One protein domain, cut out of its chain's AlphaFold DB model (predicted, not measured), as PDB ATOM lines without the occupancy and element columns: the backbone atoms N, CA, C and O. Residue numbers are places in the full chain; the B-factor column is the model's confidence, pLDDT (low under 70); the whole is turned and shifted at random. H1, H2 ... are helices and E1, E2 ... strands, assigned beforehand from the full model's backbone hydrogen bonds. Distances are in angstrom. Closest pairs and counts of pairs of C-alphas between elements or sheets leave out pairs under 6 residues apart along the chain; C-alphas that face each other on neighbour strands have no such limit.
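What this domain is: This is residues 3 to 130 of the 240 residues of the protein "Calcium-binding protein" of Chryseobacterium lactis (UniProt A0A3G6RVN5). A long hairpin of two strands, E3 and E4, reaches out from a body of short helices, and H1 packs on both this hairpin and a much smaller hairpin, E1 and E2. H2, H4 and H5 lie on the side of the body away from the long hairpin's turn, H3 lies near the end of E4, and the loop of residues 95 to 109 reaches toward the other end of the longest axis. The printed part has 128 residues, with five named helices and four named strands in the order E1 E2 H1 H2 E3 E4 H3 H4 H5; its two sheets, E1 - E2 and E3 - E4, are antiparallel, and the class is mixed, helices and strands. The whole is compact, with a radius of gyration of the C-alphas of 15.0 A, yet elongated, spanning 51 by 32 by 31 A.

How they stand to each other: Start at the hairpin of E3, residues 60 to 68, and E4, residues 74 to 82, where N 65 and O 77 are 2.7 A apart, within hydrogen-bond range. Next look for H1, residues 35 to 46; it has 7 pairs of C-alphas within 8 A with E4, the closest those of Ser 37 and Ala 80, 5.6 A. H1 also has 8 pairs of C-alphas within 8 A with E2, residues 26 to 28, the closest those of Lys 26 and Leu 36, 4.9 A. E2 makes a hairpin with E1, residues 19 to 21, where N 28 and O 19 are within range at 2.8 A. H2, residues 48 to 54, and H1 touch only at the corner, closest at the C-alphas of Lys 44 and Phe 51, 5.2 A. H5, residues 122 to 130, and H1 only just touch, with 3 pairs of C-alphas within 8 A, the closest those of Phe 43 and Arg 127, 6.9 A. H4, residues 110 to 118, touches H2 at Leu 54 and Ser 114, C-alphas 5.8 A apart, at a steep tilt of 57 degrees, opposite ways. H3, residues 87 to 94, is close to H4 but not clearly touching, with the C-alphas of Ile 94 and Pro 111 closest at 6.4 A. Every O i to N i+4 pair is within hydrogen-bond range in H1, H2, H3 and H5, and 3 of 5 are in H4.

Where its parts are: Find C-alpha 60 at (-45.949, 20.861, 0.363); E3 runs 25.8 A from there, and E4 returns over 25.3 A. H1 is 16.4 A long, H4 13.4 A. H5 ends at C-alpha 130, (-40.801, 12.361, 20.145).

The domain as a whole: The C-alphas farthest apart are those of Asn 71 and Gln 105, 52.1 A. The printed part has no cut; the link from H3 to H4 is long. Mean pLDDT of the printed part is 93.0, with residue 3 alone under 70.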
ATOM      1  N   GLU A   3     -35.198  -1.908  13.456       66.62
ATOM      2  CA  GLU A   3     -35.000  -3.293  13.001       66.62
ATOM      3  C   GLU A   3     -36.238  -4.012  12.462       66.62
ATOM      4  O   GLU A   3     -36.125  -4.839  11.561       66.62
ATOM      5  N   ASN A   4     -37.406  -3.741  13.045       74.56
ATOM      6  CA  ASN A   4     -38.662  -4.322  12.587       74.56
ATOM      7  C   ASN A   4     -39.483  -3.317  11.761       74.56
ATOM      8  O   ASN A   4     -40.468  -3.713  11.138       74.56
ATOM      9  N   GLU A   5     -39.091  -2.044  11.761       79.56
ATOM     10  CA  GLU A   5     -39.811  -0.952  11.110       79.56
ATOM     11  C   GLU A   5     -38.955  -0.303  10.009       79.56
ATOM     12  O   GLU A   5     -38.006  -0.898   9.505       79.56
ATOM     13  N   GLY A   6     -39.314   0.907   9.580       72.75
ATOM     14  CA  GLY A   6     -38.504   1.657   8.628       72.75
ATOM     15  C   GLY A   6     -37.211   2.186   9.256       72.75
ATOM     16  O   GLY A   6     -37.111   2.394  10.469       72.75
ATOM     17  N   ASN A   7     -36.235   2.503   8.408       83.81
ATOM     18  CA  ASN A   7     -35.184   3.447   8.781       83.81
ATOM     19  C   ASN A   7     -35.773   4.861   8.929       83.81
ATOM     20  O   ASN A   7     -36.851   5.152   8.408       83.81
ATOM     21  N   MET A   8     -35.054   5.757   9.610       82.44
ATOM     22  CA  MET A   8     -35.489   7.153   9.803       82.44
ATOM     23  C   MET A   8     -35.727   7.889   8.480       82.44
ATOM     24  O   MET A   8     -36.534   8.813   8.450       82.44
ATOM     25  N   ASP A   9     -35.061   7.448   7.409       82.88
ATOM     26  CA  ASP A   9     -35.121   7.956   6.037       82.88
ATOM     27  C   ASP A   9     -35.925   7.073   5.069       82.88
ATOM     28  O   ASP A   9     -35.950   7.331   3.864       82.88
ATOM     29  N   ALA A  10     -36.611   6.042   5.572       87.81
ATOM     30  CA  ALA A  10     -37.414   5.156   4.741       87.81
ATOM     31  C   ALA A  10     -38.671   5.873   4.234       87.81
ATOM     32  O   ALA A  10     -39.490   6.339   5.027       87.81
ATOM     33  N   ILE A  11     -38.845   5.928   2.912       90.94
ATOM     34  CA  ILE A  11     -39.985   6.579   2.255       90.94
ATOM     35  C   ILE A  11     -40.475   5.699   1.113       90.94
ATOM     36  O   ILE A  11     -39.681   5.184   0.327       90.94
ATOM     37  N   GLN A  12     -41.791   5.540   1.005       90.56
ATOM     38  CA  GLN A  12     -42.413   4.719  -0.028       90.56
ATOM     39  C   GLN A  12     -43.867   5.136  -0.303       90.56
ATOM     40  O   GLN A  12     -44.476   5.877   0.466       90.56
ATOM     41  N   SER A  13     -44.415   4.691  -1.435       90.19
ATOM     42  CA  SER A  13     -45.826   4.869  -1.809       90.19
ATOM     43  C   SER A  13     -46.409   3.528  -2.261       90.19
ATOM     44  O   SER A  13     -46.607   3.277  -3.450       90.19
ATOM     45  N   TYR A  14     -46.648   2.640  -1.302       77.94
ATOM     46  CA  TYR A  14     -47.204   1.305  -1.510       77.94
ATOM     47  C   TYR A  14     -48.661   1.214  -1.016       77.94
ATOM     48  O   TYR A  14     -49.181   2.138  -0.388       77.94
ATOM     49  N   ASP A  15     -49.352   0.130  -1.375       78.19
ATOM     50  CA  ASP A  15     -50.731  -0.178  -0.964       78.19
ATOM     51  C   ASP A  15     -51.765   0.948  -1.223       78.19
ATOM     52  O   ASP A  15     -51.834   1.560  -2.308       78.19
ATOM     53  N   SER A  16     -52.626   1.198  -0.235       87.88
ATOM     54  CA  SER A  16     -53.691   2.196  -0.232       87.88
ATOM     55  C   SER A  16     -53.182   3.615   0.005       87.88
ATOM     56  O   SER A  16     -53.859   4.559  -0.396       87.88
ATOM     57  N   GLU A  17     -51.979   3.796   0.534       94.25
ATOM     58  CA  GLU A  17     -51.524   5.095   1.024       94.25
ATOM     59  C   GLU A  17     -50.915   5.970  -0.086       94.25
ATOM     60  O   GLU A  17     -50.479   5.495  -1.142       94.25
ATOM     61  N   ILE A  18     -50.921   7.283   0.140       95.75
ATOM     62  CA  ILE A  18     -50.300   8.288  -0.728       95.75
ATOM     63  C   ILE A  18     -48.786   8.274  -0.525       95.75
ATOM     64  O   ILE A  18     -48.042   8.089  -1.487       95.75
ATOM     65  N   ILE A  19     -48.339   8.438   0.720       95.19
ATOM     66  CA  ILE A  19     -46.933   8.376   1.144       95.19
ATOM     67  C   ILE A  19     -46.880   7.675   2.490       95.19
ATOM     68  O   ILE A  19     -47.732   7.894   3.344       95.19
ATOM     69  N   THR A  20     -45.843   6.874   2.679       94.38
ATOM     70  CA  THR A  20     -45.393   6.368   3.968       94.38
ATOM     71  C   THR A  20     -43.972   6.860   4.198       94.38
ATOM     72  O   THR A  20     -43.149   6.747   3.287       94.38
ATOM     73  N   ALA A  21     -43.674   7.408   5.375       94.31
ATOM     74  CA  ALA A  21     -42.353   7.954   5.668       94.31
ATOM     75  C   ALA A  21     -41.903   7.718   7.114       94.31
ATOM     76  O   ALA A  21     -42.710   7.607   8.045       94.31
ATOM     77  N   GLY A  22     -40.584   7.695   7.278       91.81
ATOM     78  CA  GLY A  22     -39.909   7.677   8.562       91.81
ATOM     79  C   GLY A  22     -39.883   6.311   9.234       91.81
ATOM     80  O   GLY A  22     -40.455   5.322   8.766       91.81
ATOM     81  N   ALA A  23     -39.233   6.257  10.389       88.31
ATOM     82  CA  ALA A  23     -38.969   5.002  11.077       88.31
ATOM     83  C   ALA A  23     -40.234   4.323  11.623       88.31
ATOM     84  O   ALA A  23     -40.271   3.104  11.708       88.31
ATOM     85  N   MET A  24     -41.293   5.077  11.938       90.25
ATOM     86  CA  MET A  24     -42.606   4.513  12.302       90.25
ATOM     87  C   MET A  24     -43.473   4.141  11.094       90.25
ATOM     88  O   MET A  24     -44.583   3.660  11.294       90.25
ATOM     89  N   GLN A  25     -43.009   4.404   9.865       90.88
ATOM     90  CA  GLN A  25     -43.796   4.222   8.643       90.88
ATOM     91  C   GLN A  25     -45.172   4.909   8.749       90.88
ATOM     92  O   GLN A  25     -46.211   4.333   8.426       90.88
ATOM     93  N   LYS A  26     -45.184   6.163   9.221       94.00
ATOM     94  CA  LYS A  26     -46.411   6.963   9.304       94.00
ATOM     95  C   LYS A  26     -46.921   7.266   7.900       94.00
ATOM     96  O   LYS A  26     -46.122   7.528   7.000       94.00
ATOM     97  N   THR A  27     -48.240   7.284   7.724       95.38
ATOM     98  CA  THR A  27     -48.856   7.387   6.396       95.38
ATOM     99  C   THR A  27     -49.644   8.678   6.190       95.38
ATOM    100  O   THR A  27     -50.195   9.259   7.133       95.38
ATOM    101  N   ILE A  28     -49.687   9.117   4.931       97.38
ATOM    102  CA  ILE A  28     -50.739   9.963   4.374       97.38
ATOM    103  C   ILE A  28     -51.687   9.024   3.623       97.38
ATOM    104  O   ILE A  28     -51.290   8.389   2.645       97.38
ATOM    105  N   ASN A  29     -52.928   8.948   4.074       95.81
ATOM    106  CA  ASN A  29     -53.971   8.075   3.558       95.81
ATOM    107  C   ASN A  29     -54.561   8.591   2.229       95.81
ATOM    108  O   ASN A  29     -54.266   9.723   1.837       95.81
ATOM    109  N   PRO A  30     -55.385   7.802   1.508       95.44
ATOM    110  CA  PRO A  30     -55.929   8.194   0.204       95.44
ATOM    111  C   PRO A  30     -56.755   9.487   0.186       95.44
ATOM    112  O   PRO A  30     -57.008  10.011  -0.897       95.44
ATOM    113  N   GLU A  31     -57.169  10.007   1.342       95.50
ATOM    114  CA  GLU A  31     -57.878  11.280   1.487       95.50
ATOM    115  C   GLU A  31     -56.946  12.443   1.877       95.50
ATOM    116  O   GLU A  31     -57.394  13.584   1.941       95.50
ATOM    117  N   GLY A  32     -55.657  12.196   2.118       96.56
ATOM    118  CA  GLY A  32     -54.672  13.208   2.520       96.56
ATOM    119  C   GLY A  32     -54.513  13.395   4.036       96.56
ATOM    120  O   GLY A  32     -53.751  14.262   4.465       96.56
ATOM    121  N   TYR A  33     -55.204  12.609   4.861       97.19
ATOM    122  CA  TYR A  33     -55.068  12.602   6.325       97.19
ATOM    123  C   TYR A  33     -54.087  11.515   6.781       97.19
ATOM    124  O   TYR A  33     -53.509  10.824   5.957       97.19
ATOM    125  N   GLY A  34     -53.912  11.317   8.086       95.50
ATOM    126  CA  GLY A  34     -53.130  10.205   8.640       95.50
ATOM    127  C   GLY A  34     -52.091  10.660   9.656       95.50
ATOM    128  O   GLY A  34     -51.971  11.853   9.952       95.50
ATOM    129  N   GLU A  35     -51.348   9.706  10.217       95.75
ATOM    130  CA  GLU A  35     -50.332  10.000  11.236       95.75
ATOM    131  C   GLU A  35     -49.187  10.859  10.690       95.75
ATOM    132  O   GLU A  35     -48.629  11.664  11.437       95.75
ATOM    133  N   LEU A  36     -48.862  10.740   9.396       97.00
ATOM    134  CA  LEU A  36     -47.835  11.575   8.775       97.00
ATOM    135  C   LEU A  36     -48.339  13.006   8.575       97.00
ATOM    136  O   LEU A  36     -47.600  13.945   8.844       97.00
ATOM    137  N   SER A  37     -49.609  13.201   8.207       98.00
ATOM    138  CA  SER A  37     -50.197  14.547   8.124       98.00
ATOM    139  C   SER A  37     -50.249  15.237   9.493       98.00
ATOM    140  O   SER A  37     -49.995  16.435   9.581       98.00
ATOM    141  N   ILE A  38     -50.516  14.492  10.575       97.75
ATOM    142  CA  ILE A  38     -50.415  15.012  11.952       97.75
ATOM    143  C   ILE A  38     -48.970  15.422  12.262       97.75
ATOM    144  O   ILE A  38     -48.743  16.528  12.741       97.75
ATOM    145  N   GLN A  39     -47.995  14.565  11.946       97.81
ATOM    146  CA  GLN A  39     -46.579  14.852  12.180       97.81
ATOM    147  C   GLN A  39     -46.108  16.098  11.418       97.81
ATOM    148  O   GLN A  39     -45.402  16.925  11.986       97.81
ATOM    149  N   LEU A  40     -46.522  16.260  10.156       98.12
ATOM    150  CA  LEU A  40     -46.238  17.462   9.367       98.12
ATOM    151  C   LEU A  40     -46.826  18.711  10.018       98.12
ATOM    152  O   LEU A  40     -46.167  19.746  10.045       98.12
ATOM    153  N   TRP A  41     -48.052  18.626  10.542       98.44
ATOM    154  CA  TRP A  41     -48.675  19.747  11.240       98.44
ATOM    155  C   TRP A  41     -47.908  20.108  12.511       98.44
ATOM    156  O   TRP A  41     -47.551  21.268  12.693       98.44
ATOM    157  N   GLU A  42     -47.608  19.126  13.362       97.94
ATOM    158  CA  GLU A  42     -46.833  19.334  14.588       97.94
ATOM    159  C   GLU A  42     -45.439  19.909  14.273       97.94
ATOM    160  O   GLU A  42     -45.013  20.863  14.918       97.94
ATOM    161  N   PHE A  43     -44.765  19.408  13.231       98.25
ATOM    162  CA  PHE A  43     -43.476  19.935  12.776       98.25
ATOM    163  C   PHE A  43     -43.586  21.374  12.257       98.25
ATOM    164  O   PHE A  43     -42.745  22.201  12.585       98.25
ATOM    165  N   LYS A  44     -44.652  21.704  11.515       98.31
ATOM    166  CA  LYS A  44     -44.938  23.075  11.064       98.31
ATOM    167  C   LYS A  44     -45.119  24.049  12.223       98.31
ATOM    168  O   LYS A  44     -44.691  25.193  12.116       98.31
ATOM    169  N   GLN A  45     -45.777  23.619  13.300       97.88
ATOM    170  CA  GLN A  45     -45.985  24.475  14.470       97.88
ATOM    171  C   GLN A  45     -44.700  24.672  15.271       97.88
ATOM    172  O   GLN A  45     -44.460  25.760  15.782       97.88
ATOM    173  N   GLU A  46     -43.887  23.624  15.395       97.44
ATOM    174  CA  GLU A  46     -42.701  23.664  16.248       97.44
ATOM    175  C   GLU A  46     -41.471  24.246  15.545       97.44
ATOM    176  O   GLU A  46     -40.690  24.956  16.170       97.44
ATOM    177  N   TYR A  47     -41.326  23.999  14.240       97.94
ATOM    178  CA  TYR A  47     -40.202  24.465  13.428       97.94
ATOM    179  C   TYR A  47     -40.706  25.125  12.132       97.94
ATOM    180  O   TYR A  47     -40.492  24.590  11.040       97.94
ATOM    181  N   PRO A  48     -41.385  26.285  12.204       98.06
ATOM    182  CA  PRO A  48     -42.029  26.902  11.041       98.06
ATOM    183  C   PRO A  48     -41.048  27.232   9.907       98.06
ATOM    184  O   PRO A  48     -41.350  26.963   8.744       98.06
ATOM    185  N   ASP A  49     -39.852  27.734  10.226       98.25
ATOM    186  CA  ASP A  49     -38.834  28.064   9.219       98.25
ATOM    187  C   ASP A  49     -38.280  26.809   8.532       98.25
ATOM    188  O   ASP A  49     -38.127  26.782   7.310       98.25
ATOM    189  N   LYS A  50     -38.065  25.727   9.294       98.06
ATOM    190  CA  LYS A  50     -37.653  24.428   8.744       98.06
ATOM    191  C   LYS A  50     -38.744  23.779   7.918       98.06
ATOM    192  O   LYS A  50     -38.462  23.217   6.864       98.06
ATOM    193  N   PHE A  51     -39.999  23.872   8.351       98.50
ATOM    194  CA  PHE A  51     -41.121  23.420   7.542       98.50
ATOM    195  C   PHE A  51     -41.164  24.182   6.217       98.50
ATOM    196  O   PHE A  51     -41.360  23.578   5.161       98.50
ATOM    197  N   LYS A  52     -40.929  25.496   6.252       98.38
ATOM    198  CA  LYS A  52     -40.875  26.307   5.040       98.38
ATOM    199  C   LYS A  52     -39.749  25.872   4.103       98.38
ATOM    200  O   LYS A  52     -39.991  25.677   2.914       98.38
ATOM    201  N   GLU A  53     -38.550  25.685   4.645       97.75
ATOM    202  CA  GLU A  53     -37.358  25.223   3.926       97.75
ATOM    203  C   GLU A  53     -37.569  23.850   3.269       97.75
ATOM    204  O   GLU A  53     -37.350  23.697   2.069       97.75
ATOM    205  N   LEU A  54     -38.014  22.861   4.050       97.56
ATOM    206  CA  LEU A  54     -38.051  21.452   3.649       97.56
ATOM    207  C   LEU A  54     -39.314  21.073   2.862       97.56
ATOM    208  O   LEU A  54     -39.281  20.129   2.068       97.56
ATOM    209  N   PHE A  55     -40.428  21.773   3.092       98.19
ATOM    210  CA  PHE A  55     -41.742  21.408   2.562       98.19
ATOM    211  C   PHE A  55     -42.404  22.545   1.777       98.19
ATOM    212  O   PHE A  55     -42.688  22.363   0.592       98.19
ATOM    213  N   GLU A  56     -42.644  23.707   2.392       97.94
ATOM    214  CA  GLU A  56     -43.469  24.771   1.784       97.94
ATOM    215  C   GLU A  56     -42.883  25.304   0.477       97.94
ATOM    216  O   GLU A  56     -43.578  25.350  -0.538       97.94
ATOM    217  N   ASN A  57     -41.582  25.605   0.461       97.44
ATOM    218  CA  ASN A  57     -40.877  26.058  -0.740       97.44
ATOM    219  C   ASN A  57     -40.834  24.986  -1.844       97.44
ATOM    220  O   ASN A  57     -40.621  25.306  -3.012       97.44
ATOM    221  N   CYS A  58     -41.054  23.718  -1.493       96.75
ATOM    222  CA  CYS A  58     -41.149  22.605  -2.433       96.75
ATOM    223  C   CYS A  58     -42.596  22.296  -2.858       96.75
ATOM    224  O   CYS A  58     -42.818  21.337  -3.597       96.75
ATOM    225  N   GLY A  59     -43.578  23.081  -2.403       97.75
ATOM    226  CA  GLY A  59     -44.992  22.936  -2.747       97.75
ATOM    227  C   GLY A  59     -45.819  22.116  -1.756       97.75
ATOM    228  O   GLY A  59     -47.022  21.956  -1.971       97.75
ATOM    229  N   TRP A  60     -45.225  21.598  -0.676       98.25
ATOM    230  CA  TRP A  60     -45.949  20.861   0.363       98.25
ATOM    231  C   TRP A  60     -46.582  21.792   1.391       98.25
ATOM    232  O   TRP A  60     -45.966  22.729   1.880       98.25
ATOM    233  N   ASN A  61     -47.808  21.493   1.799       98.06
ATOM    234  CA  ASN A  61     -48.455  22.178   2.908       98.06
ATOM    235  C   ASN A  61     -49.346  21.207   3.686       98.06
ATOM    236  O   ASN A  61     -49.743  20.155   3.189       98.06
ATOM    237  N   VAL A  62     -49.693  21.585   4.908       98.06
ATOM    238  CA  VAL A  62     -50.644  20.872   5.755       98.06
ATOM    239  C   VAL A  62     -51.614  21.876   6.365       98.06
ATOM    240  O   VAL A  62     -51.209  22.931   6.860       98.06
ATOM    241  N   LYS A  63     -52.909  21.570   6.279       97.56
ATOM    242  CA  LYS A  63     -53.998  22.443   6.731       97.56
ATOM    243  C   LYS A  63     -54.790  21.750   7.834       97.56
ATOM    244  O   LYS A  63     -55.081  20.557   7.731       97.56
ATOM    245  N   GLU A  64     -55.139  22.500   8.874       97.56
ATOM    246  CA  GLU A  64     -56.116  22.070   9.872       97.56
ATOM    247  C   GLU A  64     -57.523  22.174   9.271       97.56
ATOM    248  O   GLU A  64     -57.908  23.204   8.722       97.56
ATOM    249  N   ILE A  65     -58.272  21.081   9.353       96.56
ATOM    250  CA  ILE A  65     -59.644  20.942   8.885       96.56
ATOM    251  C   ILE A  65     -60.518  20.697  10.108       96.56
ATOM    252  O   ILE A  65     -60.366  19.692  10.811       96.56
ATOM    253  N   GLU A  66     -61.448  21.610  10.352       94.50
ATOM    254  CA  GLU A  66     -62.438  21.484  11.412       94.50
ATOM    255  C   GLU A  66     -63.660  20.720  10.902       94.50
ATOM    256  O   GLU A  66     -64.306  21.112   9.932       94.50
ATOM    257  N   ILE A  67     -63.979  19.603  11.557       89.69
ATOM    258  CA  ILE A  67     -65.123  18.756  11.216       89.69
ATOM    259  C   ILE A  67     -66.153  18.850  12.345       89.69
ATOM    260  O   ILE A  67     -65.946  18.244  13.409       89.69
ATOM    261  N   PRO A  68     -67.275  19.561  12.128       89.06
ATOM    262  CA  PRO A  68     -68.359  19.633  13.095       89.06
ATOM    263  C   PRO A  68     -68.909  18.242  13.418       89.06
ATOM    264  O   PRO A  68     -69.184  17.435  12.530       89.06
ATOM    265  N   GLN A  69     -69.081  17.957  14.704       89.19
ATOM    266  CA  GLN A  69     -69.696  16.732  15.204       89.19
ATOM    267  C   GLN A  69     -71.126  17.007  15.682       89.19
ATOM    268  O   GLN A  69     -71.462  18.119  16.095       89.19
ATOM    269  N   LYS A  70     -71.968  15.961  15.696       83.44
ATOM    270  CA  LYS A  70     -73.398  16.034  16.075       83.44
ATOM    271  C   LYS A  70     -73.657  16.658  17.458       83.44
ATOM    272  O   LYS A  70     -74.741  17.156  17.723       83.44
ATOM    273  N   ASN A  71     -72.664  16.643  18.338       86.06
ATOM    274  CA  ASN A  71     -72.695  17.106  19.724       86.06
ATOM    275  C   ASN A  71     -72.008  18.474  19.932       86.06
ATOM    276  O   ASN A  71     -71.479  18.725  21.013       86.06
ATOM    277  N   LYS A  72     -71.982  19.343  18.907       80.25
ATOM    278  CA  LYS A  72     -71.308  20.664  18.916       80.25
ATOM    279  C   LYS A  72     -69.803  20.614  19.225       80.25
ATOM    280  O   LYS A  72     -69.187  21.642  19.484       80.25
ATOM    281  N   LYS A  73     -69.198  19.425  19.196       86.44
ATOM    282  CA  LYS A  73     -67.746  19.263  19.271       86.44
ATOM    283  C   LYS A  73     -67.150  19.478  17.886       86.44
ATOM    284  O   LYS A  73     -67.764  19.110  16.888       86.44
ATOM    285  N   VAL A  74     -65.944  20.024  17.832       88.38
ATOM    286  CA  VAL A  74     -65.167  20.128  16.596       88.38
ATOM    287  C   VAL A  74     -64.060  19.088  16.650       88.38
ATOM    288  O   VAL A  74     -63.272  19.060  17.595       88.38
ATOM    289  N   LEU A  75     -64.024  18.206  15.652       91.12
ATOM    290  CA  LEU A  75     -62.891  17.316  15.444       91.12
ATOM    291  C   LEU A  75     -61.903  18.013  14.514       91.12
ATOM    292  O   LEU A  75     -62.242  18.306  13.370       91.12
ATOM    293  N   LYS A  76     -60.682  18.237  14.992       94.25
ATOM    294  CA  LYS A  76     -59.584  18.747  14.170       94.25
ATOM    295  C   LYS A  76     -58.901  17.582  13.460       94.25
ATOM    296  O   LYS A  76     -58.537  16.591  14.094       94.25
ATOM    297  N   LYS A  77     -58.752  17.687  12.142       96.19
ATOM    298  CA  LYS A  77     -57.942  16.783  11.318       96.19
ATOM    299  C   LYS A  77     -56.920  17.586  10.529       96.19
ATOM    300  O   LYS A  77     -57.140  18.756  10.258       96.19
ATOM    301  N   TYR A  78     -55.837  16.944  10.112       97.94
ATOM    302  CA  TYR A  78     -54.756  17.604   9.381       97.94
ATOM    303  C   TYR A  78     -54.606  16.970   8.009       97.94
ATOM    304  O   TYR A  78     -54.362  15.767   7.917       97.94
ATOM    305  N   GLN A  79     -54.811  17.763   6.959       98.12
ATOM    306  CA  GLN A  79     -54.795  17.295   5.577       98.12
ATOM    307  C   GLN A  79     -53.561  17.828   4.858       98.12
ATOM    308  O   GLN A  79     -53.295  19.030   4.884       98.12
ATOM    309  N   ALA A  80     -52.810  16.929   4.228       98.12
ATOM    310  CA  ALA A  80     -51.614  17.246   3.465       98.12
ATOM    311  C   ALA A  80     -51.956  17.578   2.006       98.12
ATOM    312  O   ALA A  80     -52.844  16.968   1.401       98.12
ATOM    313  N   TYR A  81     -51.221  18.531   1.443       98.31
ATOM    314  CA  TYR A  81     -51.365  19.017   0.078       98.31
ATOM    315  C   TYR A  81     -49.996  19.162  -0.576       98.31
ATOM    316  O   TYR A  81     -49.039  19.563   0.081       98.31
ATOM    317  N   TYR A  82     -49.937  18.923  -1.881       98.12
ATOM    318  CA  TYR A  82     -48.801  19.287  -2.722       98.12
ATOM    319  C   TYR A  82     -49.296  20.094  -3.923       98.12
ATOM    320  O   TYR A  82     -50.081  19.575  -4.722       98.12
ATOM    321  N   ASN A  83     -48.868  21.353  -4.054       96.88
ATOM    322  CA  ASN A  83     -49.347  22.288  -5.082       96.88
ATOM    323  C   ASN A  83     -50.886  22.259  -5.202       96.88
ATOM    324  O   ASN A  83     -51.442  21.975  -6.272       96.88
ATOM    325  N   ASP A  84     -51.537  22.427  -4.045       95.75
ATOM    326  CA  ASP A  84     -52.988  22.378  -3.798       95.75
ATOM    327  C   ASP A  84     -53.708  21.061  -4.134       95.75
ATOM    328  O   ASP A  84     -54.922  20.956  -3.963       95.75
ATOM    329  N   LYS A  85     -52.982  20.009  -4.523       97.56
ATOM    330  CA  LYS A  85     -53.549  18.670  -4.730       97.56
ATOM    331  C   LYS A  85     -53.506  17.876  -3.436       97.56
ATOM    332  O   LYS A  85     -52.490  17.858  -2.748       97.56
ATOM    333  N   THR A  86     -54.588  17.167  -3.145       97.56
ATOM    334  CA  THR A  86     -54.677  16.205  -2.043       97.56
ATOM    335  C   THR A  86     -55.383  14.936  -2.516       97.56
ATOM    336  O   THR A  86     -55.767  14.818  -3.682       97.56
ATOM    337  N   GLY A  87     -55.515  13.964  -1.621       95.44
ATOM    338  CA  GLY A  87     -56.250  12.734  -1.855       95.44
ATOM    339  C   GLY A  87     -55.839  11.984  -3.129       95.44
ATOM    340  O   GLY A  87     -54.653  11.791  -3.414       95.44
ATOM    341  N   LYS A  88     -56.830  11.579  -3.932       94.69
ATOM    342  CA  LYS A  88     -56.625  10.789  -5.158       94.69
ATOM    343  C   LYS A  88     -55.698  11.465  -6.174       94.69
ATOM    344  O   LYS A  88     -54.866  10.778  -6.766       94.69
ATOM    345  N   ASP A  89     -55.806  12.779  -6.352       96.56
ATOM    346  CA  ASP A  89     -54.995  13.512  -7.333       96.56
ATOM    347  C   ASP A  89     -53.531  13.570  -6.906       96.56
ATOM    348  O   ASP A  89     -52.628  13.355  -7.716       96.56
ATOM    349  N   LEU A  90     -53.292  13.783  -5.611       96.44
ATOM    350  CA  LEU A  90     -51.954  13.715  -5.037       96.44
ATOM    351  C   LEU A  90     -51.366  12.303  -5.158       96.44
ATOM    352  O   LEU A  90     -50.215  12.139  -5.565       96.44
ATOM    353  N   LYS A  91     -52.172  11.270  -4.888       94.75
ATOM    354  CA  LYS A  91     -51.760   9.871  -5.058       94.75
ATOM    355  C   LYS A  91     -51.337   9.568  -6.493       94.75
ATOM    356  O   LYS A  91     -50.289   8.964  -6.719       94.75
ATOM    357  N   ALA A  92     -52.151   9.985  -7.460       93.69
ATOM    358  CA  ALA A  92     -51.869   9.795  -8.877       93.69
ATOM    359  C   ALA A  92     -50.597  10.543  -9.303       93.69
ATOM    360  O   ALA A  92     -49.795  10.003 -10.063       93.69
ATOM    361  N   LEU A  93     -50.386  11.753  -8.774       94.88
ATOM    362  CA  LEU A  93     -49.195  12.551  -9.039       94.88
ATOM    363  C   LEU A  93     -47.915  11.856  -8.554       94.88
ATOM    364  O   LEU A  93     -46.973  11.728  -9.330       94.88
ATOM    365  N   ILE A  94     -47.890  11.377  -7.307       93.75
ATOM    366  CA  ILE A  94     -46.717  10.707  -6.716       93.75
ATOM    367  C   ILE A  94     -46.380   9.403  -7.439       93.75
ATOM    368  O   ILE A  94     -45.212   9.065  -7.604       93.75
ATOM    369  N   ARG A  95     -47.394   8.671  -7.909       91.25
ATOM    370  CA  ARG A  95     -47.200   7.393  -8.614       91.25
ATOM    371  C   ARG A  95     -46.949   7.553 -10.114       91.25
ATOM    372  O   ARG A  95     -46.740   6.558 -10.810       91.25
ATOM    373  N   LYS A  96     -46.941   8.782 -10.638       91.75
ATOM    374  CA  LYS A  96     -46.721   9.039 -12.063       91.75
ATOM    375  C   LYS A  96     -45.351   8.508 -12.497       91.75
ATOM    376  O   LYS A  96     -44.320   8.901 -11.971       91.75
ATOM    377  N   GLY A  97     -45.350   7.627 -13.498       89.25
ATOM    378  CA  GLY A  97     -44.137   7.021 -14.051       89.25
ATOM    379  C   GLY A  97     -43.656   5.752 -13.339       89.25
ATOM    380  O   GLY A  97     -42.785   5.077 -13.885       89.25
ATOM    381  N   PHE A  98     -44.239   5.379 -12.195       88.75
ATOM    382  CA  PHE A  98     -43.973   4.109 -11.510       88.75
ATOM    383  C   PHE A  98     -44.865   2.996 -12.081       88.75
ATOM    384  O   PHE A  98     -45.866   2.594 -11.495       88.75
ATOM    385  N   GLU A  99     -44.511   2.519 -13.273       88.19
ATOM    386  CA  GLU A  99     -45.252   1.496 -14.023       88.19
ATOM    387  C   GLU A  99     -44.475   0.173 -14.052       88.19
ATOM    388  O   GLU A  99     -43.245   0.180 -14.080       88.19
ATOM    389  N   ALA A 100     -45.165  -0.973 -14.131       88.12
ATOM    390  CA  ALA A 100     -44.527  -2.298 -14.114       88.12
ATOM    391  C   ALA A 100     -43.419  -2.461 -15.177       88.12
ATOM    392  O   ALA A 100     -42.361  -3.023 -14.898       88.12
ATOM    393  N   LYS A 101     -43.611  -1.890 -16.375       91.38
ATOM    394  CA  LYS A 101     -42.609  -1.893 -17.459       91.38
ATOM    395  C   LYS A 101     -41.343  -1.073 -17.159       91.38
ATOM    396  O   LYS A 101     -40.345  -1.230 -17.851       91.38
ATOM    397  N   LYS A 102     -41.383  -0.193 -16.155       87.25
ATOM    398  CA  LYS A 102     -40.257   0.623 -15.669       87.25
ATOM    399  C   LYS A 102     -39.680   0.080 -14.359       87.25
ATOM    400  O   LYS A 102     -38.920   0.774 -13.687       87.25
ATOM    401  N   ASN A 103     -40.028  -1.149 -13.969       88.44
ATOM    402  CA  ASN A 103     -39.474  -1.764 -12.770       88.44
ATOM    403  C   ASN A 103     -37.934  -1.764 -12.820       88.44
ATOM    404  O   ASN A 103     -37.342  -2.008 -13.870       88.44
ATOM    405  N   LYS A 104     -37.293  -1.487 -11.678       87.81
ATOM    406  CA  LYS A 104     -35.837  -1.290 -11.524       87.81
ATOM    407  C   LYS A 104     -35.237  -0.090 -12.276       87.81
ATOM    408  O   LYS A 104     -34.024   0.097 -12.221       87.81
ATOM    409  N   GLN A 105     -36.042   0.741 -12.938       91.56
ATOM    410  CA  GLN A 105     -35.574   1.996 -13.529       91.56
ATOM    411  C   GLN A 105     -35.719   3.145 -12.529       91.56
ATOM    412  O   GLN A 105     -36.631   3.164 -11.702       91.56
ATOM    413  N   LYS A 106     -34.819   4.129 -12.618       88.94
ATOM    414  CA  LYS A 106     -34.928   5.362 -11.834       88.94
ATOM    415  C   LYS A 106     -36.024   6.241 -12.432       88.94
ATOM    416  O   LYS A 106     -36.001   6.537 -13.624       88.94
ATOM    417  N   VAL A 107     -36.959   6.672 -11.594       88.19
ATOM    418  CA  VAL A 107     -38.030   7.607 -11.952       88.19
ATOM    419  C   VAL A 107     -37.885   8.830 -11.060       88.19
ATOM    420  O   VAL A 107     -37.765   8.697  -9.845       88.19
ATOM    421  N   ILE A 108     -37.868  10.016 -11.666       88.88
ATOM    422  CA  ILE A 108     -37.849  11.274 -10.918       88.88
ATOM    423  C   ILE A 108     -39.237  11.486 -10.312       88.88
ATOM    424  O   ILE A 108     -40.235  11.481 -11.033       88.88
ATOM    425  N   CYS A 109     -39.288  11.692  -8.998       90.56
ATOM    426  CA  CYS A 109     -40.515  11.976  -8.264       90.56
ATOM    427  C   CYS A 109     -40.308  13.203  -7.378       90.56
ATOM    428  O   CYS A 109     -40.019  13.086  -6.189       90.56
ATOM    429  N   ILE A 110     -40.481  14.384  -7.975       91.50
ATOM    430  CA  ILE A 110     -40.261  15.680  -7.315       91.50
ATOM    431  C   ILE A 110     -41.006  15.787  -5.968       91.50
ATOM    432  O   ILE A 110     -40.376  16.178  -4.988       91.50
ATOM    433  N   PRO A 111     -42.290  15.379  -5.829       92.56
ATOM    434  CA  PRO A 111     -42.972  15.469  -4.536       92.56
ATOM    435  C   PRO A 111     -42.319  14.630  -3.424       92.56
ATOM    436  O   PRO A 111     -42.447  14.977  -2.252       92.56
ATOM    437  N   MET A 112     -41.635  13.529  -3.758       91.62
ATOM    438  CA  MET A 112     -40.967  12.677  -2.766       91.62
ATOM    439  C   MET A 112     -39.609  13.236  -2.321       91.62
ATOM    440  O   MET A 112     -39.157  12.890  -1.230       91.62
ATOM    441  N   GLU A 113     -38.970  14.107  -3.109       90.75
ATOM    442  CA  GLU A 113     -37.653  14.675  -2.781       90.75
ATOM    443  C   GLU A 113     -37.678  15.474  -1.470       90.75
ATOM    444  O   GLU A 113     -36.776  15.320  -0.646       90.75
ATOM    445  N   SER A 114     -38.753  16.227  -1.207       93.44
ATOM    446  CA  SER A 114     -38.955  16.940   0.064       93.44
ATOM    447  C   SER A 114     -38.907  16.008   1.272       93.44
ATOM    448  O   SER A 114     -38.238  16.302   2.257       93.44
ATOM    449  N   PHE A 115     -39.560  14.845   1.187       94.88
ATOM    450  CA  PHE A 115     -39.533  13.868   2.273       94.88
ATOM    451  C   PHE A 115     -38.158  13.228   2.427       94.88
ATOM    452  O   PHE A 115     -37.740  12.998   3.559       94.88
ATOM    453  N   ILE A 116     -37.440  12.964   1.328       91.94
ATOM    454  CA  ILE A 116     -36.077  12.407   1.377       91.94
ATOM    455  C   ILE A 116     -35.147  13.350   2.137       91.94
ATOM    456  O   ILE A 116     -34.349  12.891   2.954       91.94
ATOM    457  N   ASN A 117     -35.268  14.653   1.890       93.94
ATOM    458  CA  ASN A 117     -34.484  15.666   2.585       93.94
ATOM    459  C   ASN A 117     -34.932  15.809   4.040       93.94
ATOM    460  O   ASN A 117     -34.103  15.708   4.940       93.94
ATOM    461  N   ALA A 118     -36.236  15.945   4.288       95.69
ATOM    462  CA  ALA A 118     -36.764  16.096   5.638       95.69
ATOM    463  C   ALA A 118     -36.431  14.897   6.532       95.69
ATOM    464  O   ALA A 118     -36.004  15.072   7.660       95.69
ATOM    465  N   CYS A 119     -36.525  13.662   6.042       94.88
ATOM    466  CA  CYS A 119     -36.221  12.494   6.869       94.88
ATOM    467  C   CYS A 119     -34.731  12.367   7.256       94.88
ATOM    468  O   CYS A 119     -34.383  11.589   8.149       94.88
ATOM    469  N   LYS A 120     -33.850  13.142   6.612       94.62
ATOM    470  CA  LYS A 120     -32.430  13.281   6.964       94.62
ATOM    471  C   LYS A 120     -32.145  14.515   7.821       94.62
ATOM    472  O   LYS A 120     -31.052  14.613   8.369       94.62
ATOM    473  N   ASP A 121     -33.097  15.437   7.928       96.94
ATOM    474  CA  ASP A 121     -32.957  16.650   8.721       96.94
ATOM    475  C   ASP A 121     -33.033  16.327  10.232       96.94
ATOM    476  O   ASP A 121     -33.937  15.596  10.659       96.94
ATOM    477  N   PRO A 122     -32.101  16.839  11.059       96.50
ATOM    478  CA  PRO A 122     -32.066  16.542  12.490       96.50
ATOM    479  C   PRO A 122     -33.326  16.954  13.264       96.50
ATOM    480  O   PRO A 122     -33.739  16.224  14.168       96.50
ATOM    481  N   ASP A 123     -33.963  18.075  12.918       97.31
ATOM    482  CA  ASP A 123     -35.155  18.560  13.626       97.31
ATOM    483  C   ASP A 123     -36.357  17.665  13.305       97.31
ATOM    484  O   ASP A 123     -37.137  17.277  14.184       97.31
ATOM    485  N   PHE A 124     -36.474  17.240  12.047       96.81
ATOM    486  CA  PHE A 124     -37.504  16.285  11.656       96.81
ATOM    487  C   PHE A 124     -37.246  14.883  12.242       96.81
ATOM    488  O   PHE A 124     -38.181  14.194  12.656       96.81
ATOM    489  N   GLN A 125     -35.987  14.446  12.356       95.38
ATOM    490  CA  GLN A 125     -35.646  13.207  13.068       95.38
ATOM    491  C   GLN A 125     -35.970  13.296  14.565       95.38
ATOM    492  O   GLN A 125     -36.509  12.340  15.130       95.38
ATOM    493  N   SER A 126     -35.728  14.447  15.195       95.38
ATOM    494  CA  SER A 126     -36.145  14.717  16.574       95.38
ATOM    495  C   SER A 126     -37.662  14.556  16.738       95.38
ATOM    496  O   SER A 126     -38.114  13.851  17.646       95.38
ATOM    497  N   ARG A 127     -38.466  15.075  15.794       95.50
ATOM    498  CA  ARG A 127     -39.924  14.849  15.771       95.50
ATOM    499  C   ARG A 127     -40.291  13.369  15.753       95.50
ATOM    500  O   ARG A 127     -41.128  12.937  16.544       95.50
ATOM    501  N   GLN A 128     -39.652  12.583  14.887       94.12
ATOM    502  CA  GLN A 128     -39.896  11.139  14.818       94.12
ATOM    503  C   GLN A 128     -39.575  10.437  16.151       94.12
ATOM    504  O   GLN A 128     -40.303   9.535  16.565       94.12
ATOM    505  N   ILE A 129     -38.525  10.860  16.862       93.75
ATOM    506  CA  ILE A 129     -38.174  10.317  18.185       93.75
ATOM    507  C   ILE A 129     -39.245  10.669  19.226       93.75
ATOM    508  O   ILE A 129     -39.679   9.792  19.979       93.75
ATOM    509  N   VAL A 130     -39.710  11.922  19.255       95.50
ATOM    510  CA  VAL A 130     -40.801  12.361  20.145       95.50
ATOM    511  C   VAL A 130     -42.060  11.522  19.913       95.50
ATOM    512  O   VAL A 130     -42.687  11.054  20.868       95.50
TER     513      VAL A 130